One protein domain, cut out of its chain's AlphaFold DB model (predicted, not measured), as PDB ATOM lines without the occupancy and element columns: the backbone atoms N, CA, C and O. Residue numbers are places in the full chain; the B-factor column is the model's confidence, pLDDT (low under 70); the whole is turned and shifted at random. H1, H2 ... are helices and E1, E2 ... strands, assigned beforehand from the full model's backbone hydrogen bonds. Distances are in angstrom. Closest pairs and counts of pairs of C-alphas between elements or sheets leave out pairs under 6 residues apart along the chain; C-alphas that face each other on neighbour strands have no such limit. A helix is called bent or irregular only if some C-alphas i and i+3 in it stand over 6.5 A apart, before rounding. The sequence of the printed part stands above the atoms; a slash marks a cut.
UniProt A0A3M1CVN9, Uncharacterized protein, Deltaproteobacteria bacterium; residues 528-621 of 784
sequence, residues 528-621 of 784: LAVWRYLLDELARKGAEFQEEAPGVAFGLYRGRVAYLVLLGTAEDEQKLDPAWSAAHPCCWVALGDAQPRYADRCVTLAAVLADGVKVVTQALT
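Overview. This is residues 528 to 621 of the 784 residues of an uncharacterized protein of Deltaproteobacteria bacterium (UniProt A0A3M1CVN9). A strongly twisted sheet of five strands forms a wall, with the long helix H1 and the short helices H4 and H5 covering one of its faces. The short H3 sits beside the strands at the sheet's level near E4 and E5, and H2 grazes the sheet. The printed part has 94 residues, with five named helices and five named strands in the order H1, E1, E2, E3, H2, E4, H3, E5, H4, H5. The sheet, in the order E1, E2, E3, E4, E5, is mixed, and so is the class, helices and strands. The whole is compact and rounded, with a radius of gyration of the C-alphas of 11.7 A and spans of 29 by 29 by 23 A.

Arrangement. Strands E1, residues 545 to 549, E2, residues 552 to 557, and E3, residues 560 to 567, form a meander, each the antiparallel neighbour of the one before, in two hairpins. N 546 and O 554 are 2.8 A apart, and N 562 and O 555 are 2.8 A apart, both within hydrogen-bond range. E4, residues 586 to 590, is parallel to E3, with N 589 and O 565 at 2.8 A. The edge strand E5, residues 602 to 604, is parallel to E4, with N 603 and O 588 at 2.8 A. E3, H2, residues 578 to 582, and E4 make a strand-helix-strand unit, two parallel neighbour strands with a helix between, as do E4, H3, residues 596 to 601, and E5; both crossovers are right-handed. H1, residues 528 to 540, H4, residues 605 to 611, and H5, residues 614 to 619, are on one face of the sheet, in two layers. H1 has a height over the sheet of 8.6 A and runs along E3 at 22 degrees on the local plane. H4 and H5 touch only at the corner, with the C-alphas of Val 608 and Val 615 closest at 6.4 A. H2 and H3 are close but not clearly touching, with the C-alphas of Pro 578 and Tyr 598 closest at 6.1 A. In H1, H4 and H5 every O i to N i+4 pair is within hydrogen-bond range; H2 has 0 of 1 and H3 0 of 2, beside 2 of 2 and 2 of 3 O i to N i+3 pairs.

Along the chain. H1 begins at C-alpha 528 (170.400, 260.978, 327.433) and is 18.4 A long. E3 measures 22.3 A, E2 15.2 A and E4 13.1 A. H3 is irregular, with C-alphas 597 and 600 9.4 A apart. H5 ends at C-alpha 619 (176.565, 251.066, 345.246).

Size, cuts and confidence. The two C-alphas farthest apart, those of Gly 559 and Asp 593, are 30.9 A apart. The printed part has no cut and no long link; E3 to H2, 10 residues, is short, and the others are tight. The mean pLDDT of the printed part is 83.3, and residues 594, 596 and 599 are under 70.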
ATOM      1  N   LEU A 528     171.778 261.479 327.502       86.50
ATOM      2  CA  LEU A 528     170.400 260.978 327.433       86.50
ATOM      3  C   LEU A 528     170.295 259.534 326.916       86.50
ATOM      4  O   LEU A 528     169.440 258.781 327.372       86.50
ATOM      5  N   ALA A 529     171.148 259.136 325.969       88.69
ATOM      6  CA  ALA A 529     171.152 257.769 325.450       88.69
ATOM      7  C   ALA A 529     171.713 256.792 326.490       88.69
ATOM      8  O   ALA A 529     171.119 255.747 326.739       88.69
ATOM      9  N   VAL A 530     172.801 257.185 327.163       89.06
ATOM     10  CA  VAL A 530     173.361 256.447 328.300       89.06
ATOM     11  C   VAL A 530     172.328 256.313 329.416       89.06
ATOM     12  O   VAL A 530     172.169 255.231 329.970       89.06
ATOM     13  N   TRP A 531     171.593 257.382 329.721       90.44
ATOM     14  CA  TRP A 531     170.544 257.365 330.735       90.44
ATOM     15  C   TRP A 531     169.457 256.328 330.444       90.44
ATOM     16  O   TRP A 531     169.158 255.491 331.293       90.44
ATOM     17  N   ARG A 532     168.928 256.321 329.216       88.81
ATOM     18  CA  ARG A 532     167.928 255.335 328.778       88.81
ATOM     19  C   ARG A 532     168.466 253.911 328.841       88.81
ATOM     20  O   ARG A 532     167.819 253.045 329.415       88.81
ATOM     21  N   TYR A 533     169.683 253.696 328.346       89.44
ATOM     22  CA  TYR A 533     170.351 252.398 328.415       89.44
ATOM     23  C   TYR A 533     170.474 251.875 329.853       89.44
ATOM     24  O   TYR A 533     170.202 250.702 330.108       89.44
ATOM     25  N   LEU A 534     170.837 252.740 330.807       89.19
ATOM     26  CA  LEU A 534     170.935 252.375 332.223       89.19
ATOM     27  C   LEU A 534     169.586 251.936 332.798       89.19
ATOM     28  O   LEU A 534     169.523 250.911 333.477       89.19
ATOM     29  N   LEU A 535     168.521 252.694 332.524       89.19
ATOM     30  CA  LEU A 535     167.172 252.367 332.989       89.19
ATOM     31  C   LEU A 535     166.658 251.065 332.356       89.19
ATOM     32  O   LEU A 535     166.142 250.210 333.073       89.19
ATOM     33  N   ASP A 536     166.884 250.859 331.057       88.56
ATOM     34  CA  ASP A 536     166.485 249.639 330.344       88.56
ATOM     35  C   ASP A 536     167.234 248.394 330.847       88.56
ATOM     36  O   ASP A 536     166.655 247.309 330.969       88.56
ATOM     37  N   GLU A 537     168.532 248.514 331.148       87.00
ATOM     38  CA  GLU A 537     169.320 247.433 331.754       87.00
ATOM     39  C   GLU A 537     168.854 247.113 333.183       87.00
ATOM     40  O   GLU A 537     168.755 245.938 333.551       87.00
ATOM     41  N   LEU A 538     168.542 248.131 333.994       84.56
ATOM     42  CA  LEU A 538     168.005 247.949 335.347       84.56
ATOM     43  C   LEU A 538     166.630 247.268 335.316       84.56
ATOM     44  O   LEU A 538     166.427 246.279 336.028       84.56
ATOM     45  N   ALA A 539     165.738 247.710 334.427       84.56
ATOM     46  CA  ALA A 539     164.425 247.106 334.225       84.56
ATOM     47  C   ALA A 539     164.541 245.631 333.805       84.56
ATOM     48  O   ALA A 539     163.886 244.763 334.384       84.56
ATOM     49  N   ARG A 540     165.463 245.297 332.888       83.75
ATOM     50  CA  ARG A 540     165.757 243.901 332.499       83.75
ATOM     51  C   ARG A 540     166.287 243.032 333.643       83.75
ATOM     52  O   ARG A 540     166.211 241.805 333.560       83.75
ATOM     53  N   LYS A 541     166.825 243.631 334.707       78.69
ATOM     54  CA  LYS A 541     167.231 242.938 335.942       78.69
ATOM     55  C   LYS A 541     166.163 242.968 337.041       78.69
ATOM     56  O   LYS A 541     166.440 242.498 338.143       78.69
ATOM     57  N   GLY A 542     164.962 243.460 336.740       77.06
ATOM     58  CA  GLY A 542     163.834 243.527 337.670       77.06
ATOM     59  C   GLY A 542     163.908 244.687 338.665       77.06
ATOM     60  O   GLY A 542     163.227 244.646 339.685       77.06
ATOM     61  N   ALA A 543     164.747 245.696 338.407       77.19
ATOM     62  CA  ALA A 543     164.806 246.924 339.188       77.19
ATOM     63  C   ALA A 543     164.127 248.054 338.404       77.19
ATOM     64  O   ALA A 543     164.718 248.631 337.494       77.19
ATOM     65  N   GLU A 544     162.875 248.355 338.743       80.56
ATOM     66  CA  GLU A 544     162.108 249.414 338.086       80.56
ATOM     67  C   GLU A 544     162.406 250.770 338.735       80.56
ATOM     68  O   GLU A 544     162.101 251.004 339.908       80.56
ATOM     69  N   PHE A 545     163.016 251.661 337.955       85.69
ATOM     70  CA  PHE A 545     163.244 253.060 338.300       85.69
ATOM     71  C   PHE A 545     162.417 253.936 337.356       85.69
ATOM     72  O   PHE A 545     162.460 253.755 336.141       85.69
ATOM     73  N   GLN A 546     161.662 254.875 337.915       86.69
ATOM     74  CA  GLN A 546     160.882 255.870 337.191       86.69
ATOM     75  C   GLN A 546     161.656 257.185 337.147       86.69
ATOM     76  O   GLN A 546     162.194 257.635 338.158       86.69
ATOM     77  N   GLU A 547     161.731 257.787 335.964       88.31
ATOM     78  CA  GLU A 547     162.388 259.077 335.776       88.31
ATOM     79  C   GLU A 547     161.587 260.183 336.483       88.31
ATOM     80  O   GLU A 547     160.391 260.346 336.251       88.31
ATOM     81  N   GLU A 548     162.253 260.921 337.370       87.56
ATOM     82  CA  GLU A 548     161.683 262.063 338.096       87.56
ATOM     83  C   GLU A 548     161.952 263.373 337.353       87.56
ATOM     84  O   GLU A 548     161.085 264.234 337.234       87.56
ATOM     85  N   ALA A 549     163.186 263.509 336.868       85.88
ATOM     86  CA  ALA A 549     163.725 264.662 336.166       85.88
ATOM     87  C   ALA A 549     164.880 264.192 335.259       85.88
ATOM     88  O   ALA A 549     165.395 263.090 335.466       85.88
ATOM     89  N   PRO A 550     165.335 265.000 334.282       82.75
ATOM     90  CA  PRO A 550     166.448 264.620 333.415       82.75
ATOM     91  C   PRO A 550     167.678 264.170 334.217       82.75
ATOM     92  O   PRO A 550     168.230 264.925 335.015       82.75
ATOM     93  N   GLY A 551     168.104 262.920 334.020       86.00
ATOM     94  CA  GLY A 551     169.247 262.345 334.738       86.00
ATOM     95  C   GLY A 551     168.987 261.992 336.208       86.00
ATOM     96  O   GLY A 551     169.946 261.727 336.928       86.00
ATOM     97  N   VAL A 552     167.732 261.975 336.668       89.62
ATOM     98  CA  VAL A 552     167.334 261.550 338.019       89.62
ATOM     99  C   VAL A 552     166.173 260.565 337.930       89.62
ATOM    100  O   VAL A 552     165.126 260.869 337.364       89.62
ATOM    101  N   ALA A 553     166.331 259.387 338.528       89.88
ATOM    102  CA  ALA A 553     165.260 258.402 338.629       89.88
ATOM    103  C   ALA A 553     165.150 257.853 340.048       89.88
ATOM    104  O   ALA A 553     166.153 257.732 340.753       89.88
ATOM    105  N   PHE A 554     163.942 257.474 340.448       89.50
ATOM    106  CA  PHE A 554     163.673 256.829 341.729       89.50
ATOM    107  C   PHE A 554     162.955 255.500 341.529       89.50
ATOM    108  O   PHE A 554     162.192 255.317 340.588       89.50
ATOM    109  N   GLY A 555     163.193 254.550 342.421       85.75
ATOM    110  CA  GLY A 555     162.588 253.225 342.351       85.75
ATOM    111  C   GLY A 555     162.523 252.565 343.717       85.75
ATOM    112  O   GLY A 555     163.131 253.033 344.681       85.75
ATOM    113  N   LEU A 556     161.786 251.462 343.815       78.81
ATOM    114  CA  LEU A 556     161.793 250.634 345.017       78.81
ATOM    115  C   LEU A 556     162.916 249.605 344.914       78.81
ATOM    116  O   LEU A 556     162.856 248.673 344.117       78.81
ATOM    117  N   TYR A 557     163.921 249.733 345.775       72.75
ATOM    118  CA  TYR A 557     164.993 248.756 345.904       72.75
ATOM    119  C   TYR A 557     165.010 248.197 347.327       72.75
ATOM    120  O   TYR A 557     165.163 248.931 348.302       72.75
ATOM    121  N   ARG A 558     164.800 246.879 347.461       74.38
ATOM    122  CA  ARG A 558     164.696 246.176 348.758       74.38
ATOM    123  C   ARG A 558     163.696 246.820 349.740       74.38
ATOM    124  O   ARG A 558     163.947 246.886 350.939       74.38
ATOM    125  N   GLY A 559     162.564 247.308 349.230       72.94
ATOM    126  CA  GLY A 559     161.502 247.916 350.043       72.94
ATOM    127  C   GLY A 559     161.775 249.353 350.506       72.94
ATOM    128  O   GLY A 559     160.997 249.882 351.294       72.94
ATOM    129  N   ARG A 560     162.849 249.998 350.028       78.56
ATOM    130  CA  ARG A 560     163.137 251.422 350.257       78.56
ATOM    131  C   ARG A 560     163.129 252.179 348.934       78.56
ATOM    132  O   ARG A 560     163.496 251.618 347.903       78.56
ATOM    133  N   VAL A 561     162.736 253.451 348.973       82.50
ATOM    134  CA  VAL A 561     162.905 254.358 347.829       82.50
ATOM    135  C   VAL A 561     164.398 254.613 347.647       82.50
ATOM    136  O   VAL A 561     165.061 255.059 348.582       82.50
ATOM    137  N   ALA A 562     164.916 254.298 346.467       86.44
ATOM    138  CA  ALA A 562     166.299 254.496 346.068       86.44
ATOM    139  C   ALA A 562     166.371 255.438 344.866       86.44
ATOM    140  O   ALA A 562     165.444 255.471 344.059       86.44
ATOM    141  N   TYR A 563     167.483 256.160 344.733       88.88
ATOM    142  CA  TYR A 563     167.696 257.140 343.670       88.88
ATOM    143  C   TYR A 563     168.907 256.789 342.806       88.88
ATOM    144  O   TYR A 563     169.958 256.376 343.300       88.88
ATOM    145  N   LEU A 564     168.767 257.004 341.505       90.56
ATOM    146  CA  LEU A 564     169.842 256.961 340.526       90.56
ATOM    147  C   LEU A 564     170.038 258.372 339.972       90.56
ATOM    148  O   LEU A 564     169.063 259.021 339.596       90.56
ATOM    149  N   VAL A 565     171.283 258.842 339.922       90.38
ATOM    150  CA  VAL A 565     171.608 260.203 339.479       90.38
ATOM    151  C   VAL A 565     172.732 260.163 338.447       90.38
ATOM    152  O   VAL A 565     173.831 259.701 338.744       90.38
ATOM    153  N   LEU A 566     172.493 260.670 337.239       89.69
ATOM    154  CA  LEU A 566     173.501 260.808 336.189       89.69
ATOM    155  C   LEU A 566     174.223 262.154 336.302       89.69
ATOM    156  O   LEU A 566     173.652 263.225 336.066       89.69
ATOM    157  N   LEU A 567     175.514 262.099 336.623       85.00
ATOM    158  CA  LEU A 567     176.353 263.284 336.759       85.00
ATOM    159  C   LEU A 567     176.567 263.955 335.395       85.00
ATOM    160  O   LEU A 567     176.999 263.319 334.433       85.00
ATOM    161  N   GLY A 568     176.298 265.261 335.340       76.69
ATOM    162  CA  GLY A 568     176.382 266.074 334.121       76.69
ATOM    163  C   GLY A 568     175.068 266.200 333.344       76.69
ATOM    164  O   GLY A 568     175.052 266.869 332.318       76.69
ATOM    165  N   THR A 569     173.982 265.569 333.806       82.19
ATOM    166  CA  THR A 569     172.613 265.768 333.276       82.19
ATOM    167  C   THR A 569     171.635 266.195 334.361       82.19
ATOM    168  O   THR A 569     170.783 267.031 334.093       82.19
ATOM    169  N   ALA A 570     171.771 265.656 335.576       81.94
ATOM    170  CA  ALA A 570     170.958 266.087 336.703       81.94
ATOM    171  C   ALA A 570     171.213 267.566 337.039       81.94
ATOM    172  O   ALA A 570     172.365 267.973 337.197       81.94
ATOM    173  N   GLU A 571     170.136 268.339 337.174       81.69
ATOM    174  CA  GLU A 571     170.159 269.759 337.568       81.69
ATOM    175  C   GLU A 571     169.698 269.977 339.022       81.69
ATOM    176  O   GLU A 571     169.792 271.080 339.552       81.69
ATOM    177  N   ASP A 572     169.215 268.925 339.688       82.38
ATOM    178  CA  ASP A 572     168.730 268.985 341.068       82.38
ATOM    179  C   ASP A 572     169.907 269.077 342.056       82.38
ATOM    180  O   ASP A 572     170.555 268.077 342.381       82.38
ATOM    181  N   GLU A 573     170.185 270.294 342.530       79.94
ATOM    182  CA  GLU A 573     171.286 270.588 343.453       79.94
ATOM    183  C   GLU A 573     171.224 269.759 344.745       79.94
ATOM    184  O   GLU A 573     172.273 269.372 345.260       79.94
ATOM    185  N   GLN A 574     170.025 269.422 345.241       81.62
ATOM    186  CA  GLN A 574     169.883 268.613 346.456       81.62
ATOM    187  C   GLN A 574     170.344 267.176 346.221       81.62
ATOM    188  O   GLN A 574     171.065 266.611 347.040       81.62
ATOM    189  N   LYS A 575     169.987 266.583 345.078       80.88
ATOM    190  CA  LYS A 575     170.374 265.204 344.721       80.88
ATOM    191  C   LYS A 575     171.820 265.090 344.224       80.88
ATOM    192  O   LYS A 575     172.362 263.985 344.111       80.88
ATOM    193  N   LEU A 576     172.459 266.224 343.937       81.44
ATOM    194  CA  LEU A 576     173.891 266.337 343.658       81.44
ATOM    195  C   LEU A 576     174.737 266.560 344.921       81.44
ATOM    196  O   LEU A 576     175.965 266.518 344.820       81.44
ATOM    197  N   ASP A 577     174.132 266.771 346.091       81.88
ATOM    198  CA  ASP A 577     174.848 266.854 347.365       81.88
ATOM    199  C   ASP A 577     175.167 265.438 347.892       81.88
ATOM    200  O   ASP A 577     174.252 264.638 348.108       81.88
ATOM    201  N   PRO A 578     176.445 265.085 348.146       80.25
ATOM    202  CA  PRO A 578     176.806 263.814 348.779       80.25
ATOM    203  C   PRO A 578     176.072 263.536 350.102       80.25
ATOM    204  O   PRO A 578     175.824 262.369 350.425       80.25
ATOM    205  N   ALA A 579     175.695 264.581 350.851       80.50
ATOM    206  CA  ALA A 579     174.934 264.478 352.095       80.50
ATOM    207  C   ALA A 579     173.540 263.857 351.891       80.50
ATOM    208  O   ALA A 579     173.017 263.215 352.803       80.50
ATOM    209  N   TRP A 580     172.966 263.957 350.686       79.75
ATOM    210  CA  TRP A 580     171.681 263.345 350.327       79.75
ATOM    211  C   TRP A 580     171.664 261.824 350.541       79.75
ATOM    212  O   TRP A 580     170.658 261.237 350.951       79.75
ATOM    213  N   SER A 581     172.819 261.185 350.345       75.38
ATOM    214  CA  SER A 581     173.017 259.743 350.518       75.38
ATOM    215  C   SER A 581     172.803 259.237 351.945       75.38
ATOM    216  O   SER A 581     172.575 258.041 352.154       75.38
ATOM    217  N   ALA A 582     172.866 260.140 352.928       73.69
ATOM    218  CA  ALA A 582     172.627 259.824 354.328       73.69
ATOM    219  C   ALA A 582     171.138 259.570 354.615       73.69
ATOM    220  O   ALA A 582     170.812 258.789 355.507       73.69
ATOM    221  N   ALA A 583     170.240 260.204 353.852       75.19
ATOM    222  CA  ALA A 583     168.793 260.072 354.002       75.19
ATOM    223  C   ALA A 583     168.192 259.011 353.064       75.19
ATOM    224  O   ALA A 583     167.200 258.368 353.413       75.19
ATOM    225  N   HIS A 584     168.803 258.796 351.894       80.31
ATOM    226  CA  HIS A 584     168.286 257.891 350.871       80.31
ATOM    227  C   HIS A 584     169.392 257.019 350.256       80.31
ATOM    228  O   HIS A 584     170.479 257.522 349.971       80.31
ATOM    229  N   PRO A 585     169.133 255.724 349.978       84.81
ATOM    230  CA  PRO A 585     170.003 254.932 349.115       84.81
ATOM    231  C   PRO A 585     170.123 255.613 347.751       84.81
ATOM    232  O   PRO A 585     169.124 255.778 347.047       84.81
ATOM    233  N   CYS A 586     171.329 256.024 347.377       87.38
ATOM    234  CA  CYS A 586     171.577 256.673 346.097       87.38
ATOM    235  C   CYS A 586     172.832 256.121 345.423       87.38
ATOM    236  O   CYS A 586     173.781 255.700 346.088       87.38
ATOM    237  N   CYS A 587     172.812 256.118 344.094       89.75
ATOM    238  CA  CYS A 587     173.962 255.812 343.263       89.75
ATOM    239  C   CYS A 587     174.142 256.923 342.229       89.75
ATOM    240  O   CYS A 587     173.213 257.244 341.483       89.75
ATOM    241  N   TRP A 588     175.344 257.491 342.183       91.88
ATOM    242  CA  TRP A 588     175.724 258.436 341.143       91.88
ATOM    243  C   TRP A 588     176.417 257.700 340.006       91.88
ATOM    244  O   TRP A 588     177.312 256.892 340.236       91.88
ATOM    245  N   VAL A 589     176.029 257.998 338.772       90.38
ATOM    246  CA  VAL A 589     176.671 257.464 337.575       90.38
ATOM    247  C   VAL A 589     177.459 258.582 336.905       90.38
ATOM    248  O   VAL A 589     176.893 259.590 336.491       90.38
ATOM    249  N   ALA A 590     178.776 258.424 336.805       89.44
ATOM    250  CA  ALA A 590     179.655 259.360 336.115       89.44
ATOM    251  C   ALA A 590     179.857 258.937 334.654       89.44
ATOM    252  O   ALA A 590     180.233 257.798 334.379       89.44
ATOM    253  N   LEU A 591     179.684 259.866 333.709       85.19
ATOM    254  CA  LEU A 591     179.997 259.624 332.292       85.19
ATOM    255  C   LEU A 591     181.510 259.517 332.013       85.19
ATOM    256  O   LEU A 591     181.902 258.966 330.989       85.19
ATOM    257  N   GLY A 592     182.344 260.039 332.916       81.50
ATOM    258  CA  GLY A 592     183.806 260.000 332.849       81.50
ATOM    259  C   GLY A 592     184.416 259.520 334.165       81.50
ATOM    260  O   GLY A 592     183.871 258.627 334.817       81.50
ATOM    261  N   ASP A 593     185.538 260.117 334.564       73.50
ATOM    262  CA  ASP A 593     186.202 259.769 335.821       73.50
ATOM    263  C   ASP A 593     185.302 260.048 337.034       73.50
ATOM    264  O   ASP A 593     184.617 261.074 337.115       73.50
ATOM    265  N   ALA A 594     185.312 259.117 337.992       67.06
ATOM    266  CA  ALA A 594     184.566 259.263 339.232       67.06
ATOM    267  C   ALA A 594     185.072 260.490 339.998       67.06
ATOM    268  O   ALA A 594     186.272 260.639 340.241       67.06
ATOM    269  N   GLN A 595     184.160 261.375 340.401       71.00
ATOM    270  CA  GLN A 595     184.552 262.523 341.207       71.00
ATOM    271  C   GLN A 595     184.807 262.072 342.653       71.00
ATOM    272  O   GLN A 595     183.927 261.435 343.240       71.00
ATOM    273  N   PRO A 596     185.947 262.449 343.264       62.56
ATOM    274  CA  PRO A 596     186.299 262.034 344.626       62.56
ATOM    275  C   PRO A 596     185.217 262.342 345.668       62.56
ATOM    276  O   PRO A 596     185.071 261.601 346.632       62.56
ATOM    277  N   ARG A 597     184.417 263.397 345.450       76.75
ATOM    278  CA  ARG A 597     183.320 263.806 346.344       76.75
ATOM    279  C   ARG A 597     182.135 262.830 346.417       76.75
ATOM    280  O   ARG A 597     181.344 262.953 347.339       76.75
ATOM    281  N   TYR A 598     182.010 261.889 345.476       70.62
ATOM    282  CA  TYR A 598     180.921 260.895 345.435       70.62
ATOM    283  C   TYR A 598     181.397 259.446 345.670       70.62
ATOM    284  O   TYR A 598     180.581 258.530 345.627       70.62
ATOM    285  N   ALA A 599     182.706 259.265 345.889       69.06
ATOM    286  CA  ALA A 599     183.437 258.040 346.235       69.06
ATOM    287  C   ALA A 599     182.696 256.691 346.051       69.06
ATOM    288  O   ALA A 599     182.371 256.301 344.934       69.06
ATOM    289  N   ASP A 600     182.487 255.951 347.138       72.88
ATOM    290  CA  ASP A 600     181.978 254.575 347.237       72.88
ATOM    291  C   ASP A 600     180.550 254.369 346.708       72.88
ATOM    292  O   ASP A 600     180.118 253.232 346.512       72.88
ATOM    293  N   ARG A 601     179.829 255.459 346.428       81.06
ATOM    294  CA  ARG A 601     178.477 255.446 345.851       81.06
ATOM    295  C   ARG A 601     178.430 255.942 344.404       81.06
ATOM    296  O   ARG A 601     177.348 256.018 343.816       81.06
ATOM    297  N   CYS A 602     179.584 256.258 343.819       87.44
ATOM    298  CA  CYS A 602     179.723 256.680 342.433       87.44
ATOM    299  C   CYS A 602     180.283 255.552 341.568       87.44
ATOM    300  O   CYS A 602     181.360 255.018 341.831       87.44
ATOM    301  N   VAL A 603     179.573 255.218 340.496       90.19
ATOM    302  CA  VAL A 603     180.011 254.253 339.486       90.19
ATOM    303  C   VAL A 603     180.257 254.973 338.169       90.19
ATOM    304  O   VAL A 603     179.520 255.876 337.787       90.19
ATOM    305  N   THR A 604     181.306 254.598 337.446       90.94
ATOM    306  CA  THR A 604     181.573 255.173 336.122       90.94
ATOM    307  C   THR A 604     180.813 254.405 335.046       90.94
ATOM    308  O   THR A 604     180.550 253.209 335.194       90.94
ATOM    309  N   LEU A 605     180.523 255.050 333.915       89.88
ATOM    310  CA  LEU A 605     179.980 254.375 332.733       89.88
ATOM    311  C   LEU A 605     180.865 253.188 332.318       89.88
ATOM    312  O   LEU A 605     180.358 252.124 331.983       89.88
ATOM    313  N   ALA A 606     182.189 253.328 332.440       90.50
ATOM    314  CA  ALA A 606     183.134 252.243 332.197       90.50
ATOM    315  C   ALA A 606     182.919 251.028 333.121       90.50
ATOM    316  O   ALA A 606     183.046 249.890 332.670       90.50
ATOM    317  N   ALA A 607     182.584 251.252 334.396       89.62
ATOM    318  CA  ALA A 607     182.259 250.176 335.330       89.62
ATOM    319  C   ALA A 607     180.938 249.494 334.962       89.62
ATOM    320  O   ALA A 607     180.850 248.268 334.980       89.62
ATOM    321  N   VAL A 608     179.936 250.273 334.550       89.75
ATOM    322  CA  VAL A 608     178.649 249.720 334.113       89.75
ATOM    323  C   VAL A 608     178.785 248.902 332.824       89.75
ATOM    324  O   VAL A 608     178.192 247.834 332.725       89.75
ATOM    325  N   LEU A 609     179.595 249.340 331.857       90.12
ATOM    326  CA  LEU A 609     179.850 248.576 330.628       90.12
ATOM    327  C   LEU A 609     180.683 247.304 330.874       90.12
ATOM    328  O   LEU A 609     180.557 246.333 330.128       90.12
ATOM    329  N   ALA A 610     181.546 247.291 331.896       90.25
ATOM    330  CA  ALA A 610     182.359 246.122 332.242       90.25
ATOM    331  C   ALA A 610     181.557 245.055 333.002       90.25
ATOM    332  O   ALA A 610     181.561 243.879 332.639       90.25
ATOM    333  N   ASP A 611     180.879 245.482 334.067       88.12
ATOM    334  CA  ASP A 611     180.315 244.597 335.089       88.12
ATOM    335  C   ASP A 611     178.772 244.578 335.071       88.12
ATOM    336  O   ASP A 611     178.126 243.854 335.841       88.12
ATOM    337  N   GLY A 612     178.167 245.344 334.158       86.19
ATOM    338  CA  GLY A 612     176.724 245.525 334.024       86.19
ATOM    339  C   GLY A 612     176.132 246.361 335.158       86.19
ATOM    340  O   GLY A 612     176.826 246.882 336.026       86.19
ATOM    341  N   VAL A 613     174.802 246.421 335.238       84.38
ATOM    342  CA  VAL A 613     174.092 247.155 336.308       84.38
ATOM    343  C   VAL A 613     174.281 246.572 337.719       84.38
ATOM    344  O   VAL A 613     173.795 247.139 338.697       84.38
ATOM    345  N   LYS A 614     175.038 245.475 337.872       85.38
ATOM    346  CA  LYS A 614     175.396 244.926 339.188       85.38
ATOM    347  C   LYS A 614     176.168 245.938 340.035       85.38
ATOM    348  O   LYS A 614     175.896 246.033 341.229       85.38
ATOM    349  N   VAL A 615     177.064 246.724 339.432       85.94
ATOM    350  CA  VAL A 615     177.822 247.751 340.171       85.94
ATOM    351  C   VAL A 615     176.916 248.866 340.692       85.94
ATOM    352  O   VAL A 615     177.110 249.336 341.807       85.94
ATOM    353  N   VAL A 616     175.860 249.208 339.944       86.12
ATOM    354  CA  VAL A 616     174.832 250.167 340.378       86.12
ATOM    355  C   VAL A 616     174.101 249.608 341.601       86.12
ATOM    356  O   VAL A 616     174.008 250.262 342.635       86.12
ATOM    357  N   THR A 617     173.652 248.350 341.535       81.44
ATOM    358  CA  THR A 617     172.955 247.709 342.662       81.44
ATOM    359  C   THR A 617     173.836 247.516 343.898       81.44
ATOM    360  O   THR A 617     173.316 247.534 345.010       81.44
ATOM    361  N   GLN A 618     175.154 247.353 343.726       83.88
ATOM    362  CA  GLN A 618     176.116 247.270 344.827       83.88
ATOM    363  C   GLN A 618     176.324 248.630 345.501       83.88
ATOM    364  O   GLN A 618     176.276 248.704 346.729       83.88
ATOM    365  N   ALA A 619     176.472 249.704 344.720       83.31
ATOM    366  CA  ALA A 619     176.565 251.066 345.246       83.31
ATOM    367  C   ALA A 619     175.312 251.450 346.056       83.31
ATOM    368  O   ALA A 619     175.416 252.061 347.117       83.31
ATOM    369  N   LEU A 620     174.132 250.988 345.626       79.94
ATOM    370  CA  LEU A 620     172.873 251.160 346.361       79.94
ATOM    371  C   LEU A 620     172.794 250.364 347.681       79.94
ATOM    372  O   LEU A 620     171.916 250.639 348.497       79.94
ATOM    373  N   THR A 621     173.670 249.374 347.903       73.44
ATOM    374  CA  THR A 621     173.699 248.535 349.121       73.44
ATOM    375  C   THR A 621     174.748 248.936 350.152       73.44
ATOM    376  O   THR A 621     174.847 248.261 351.174       73.44
TER     377      THR A 621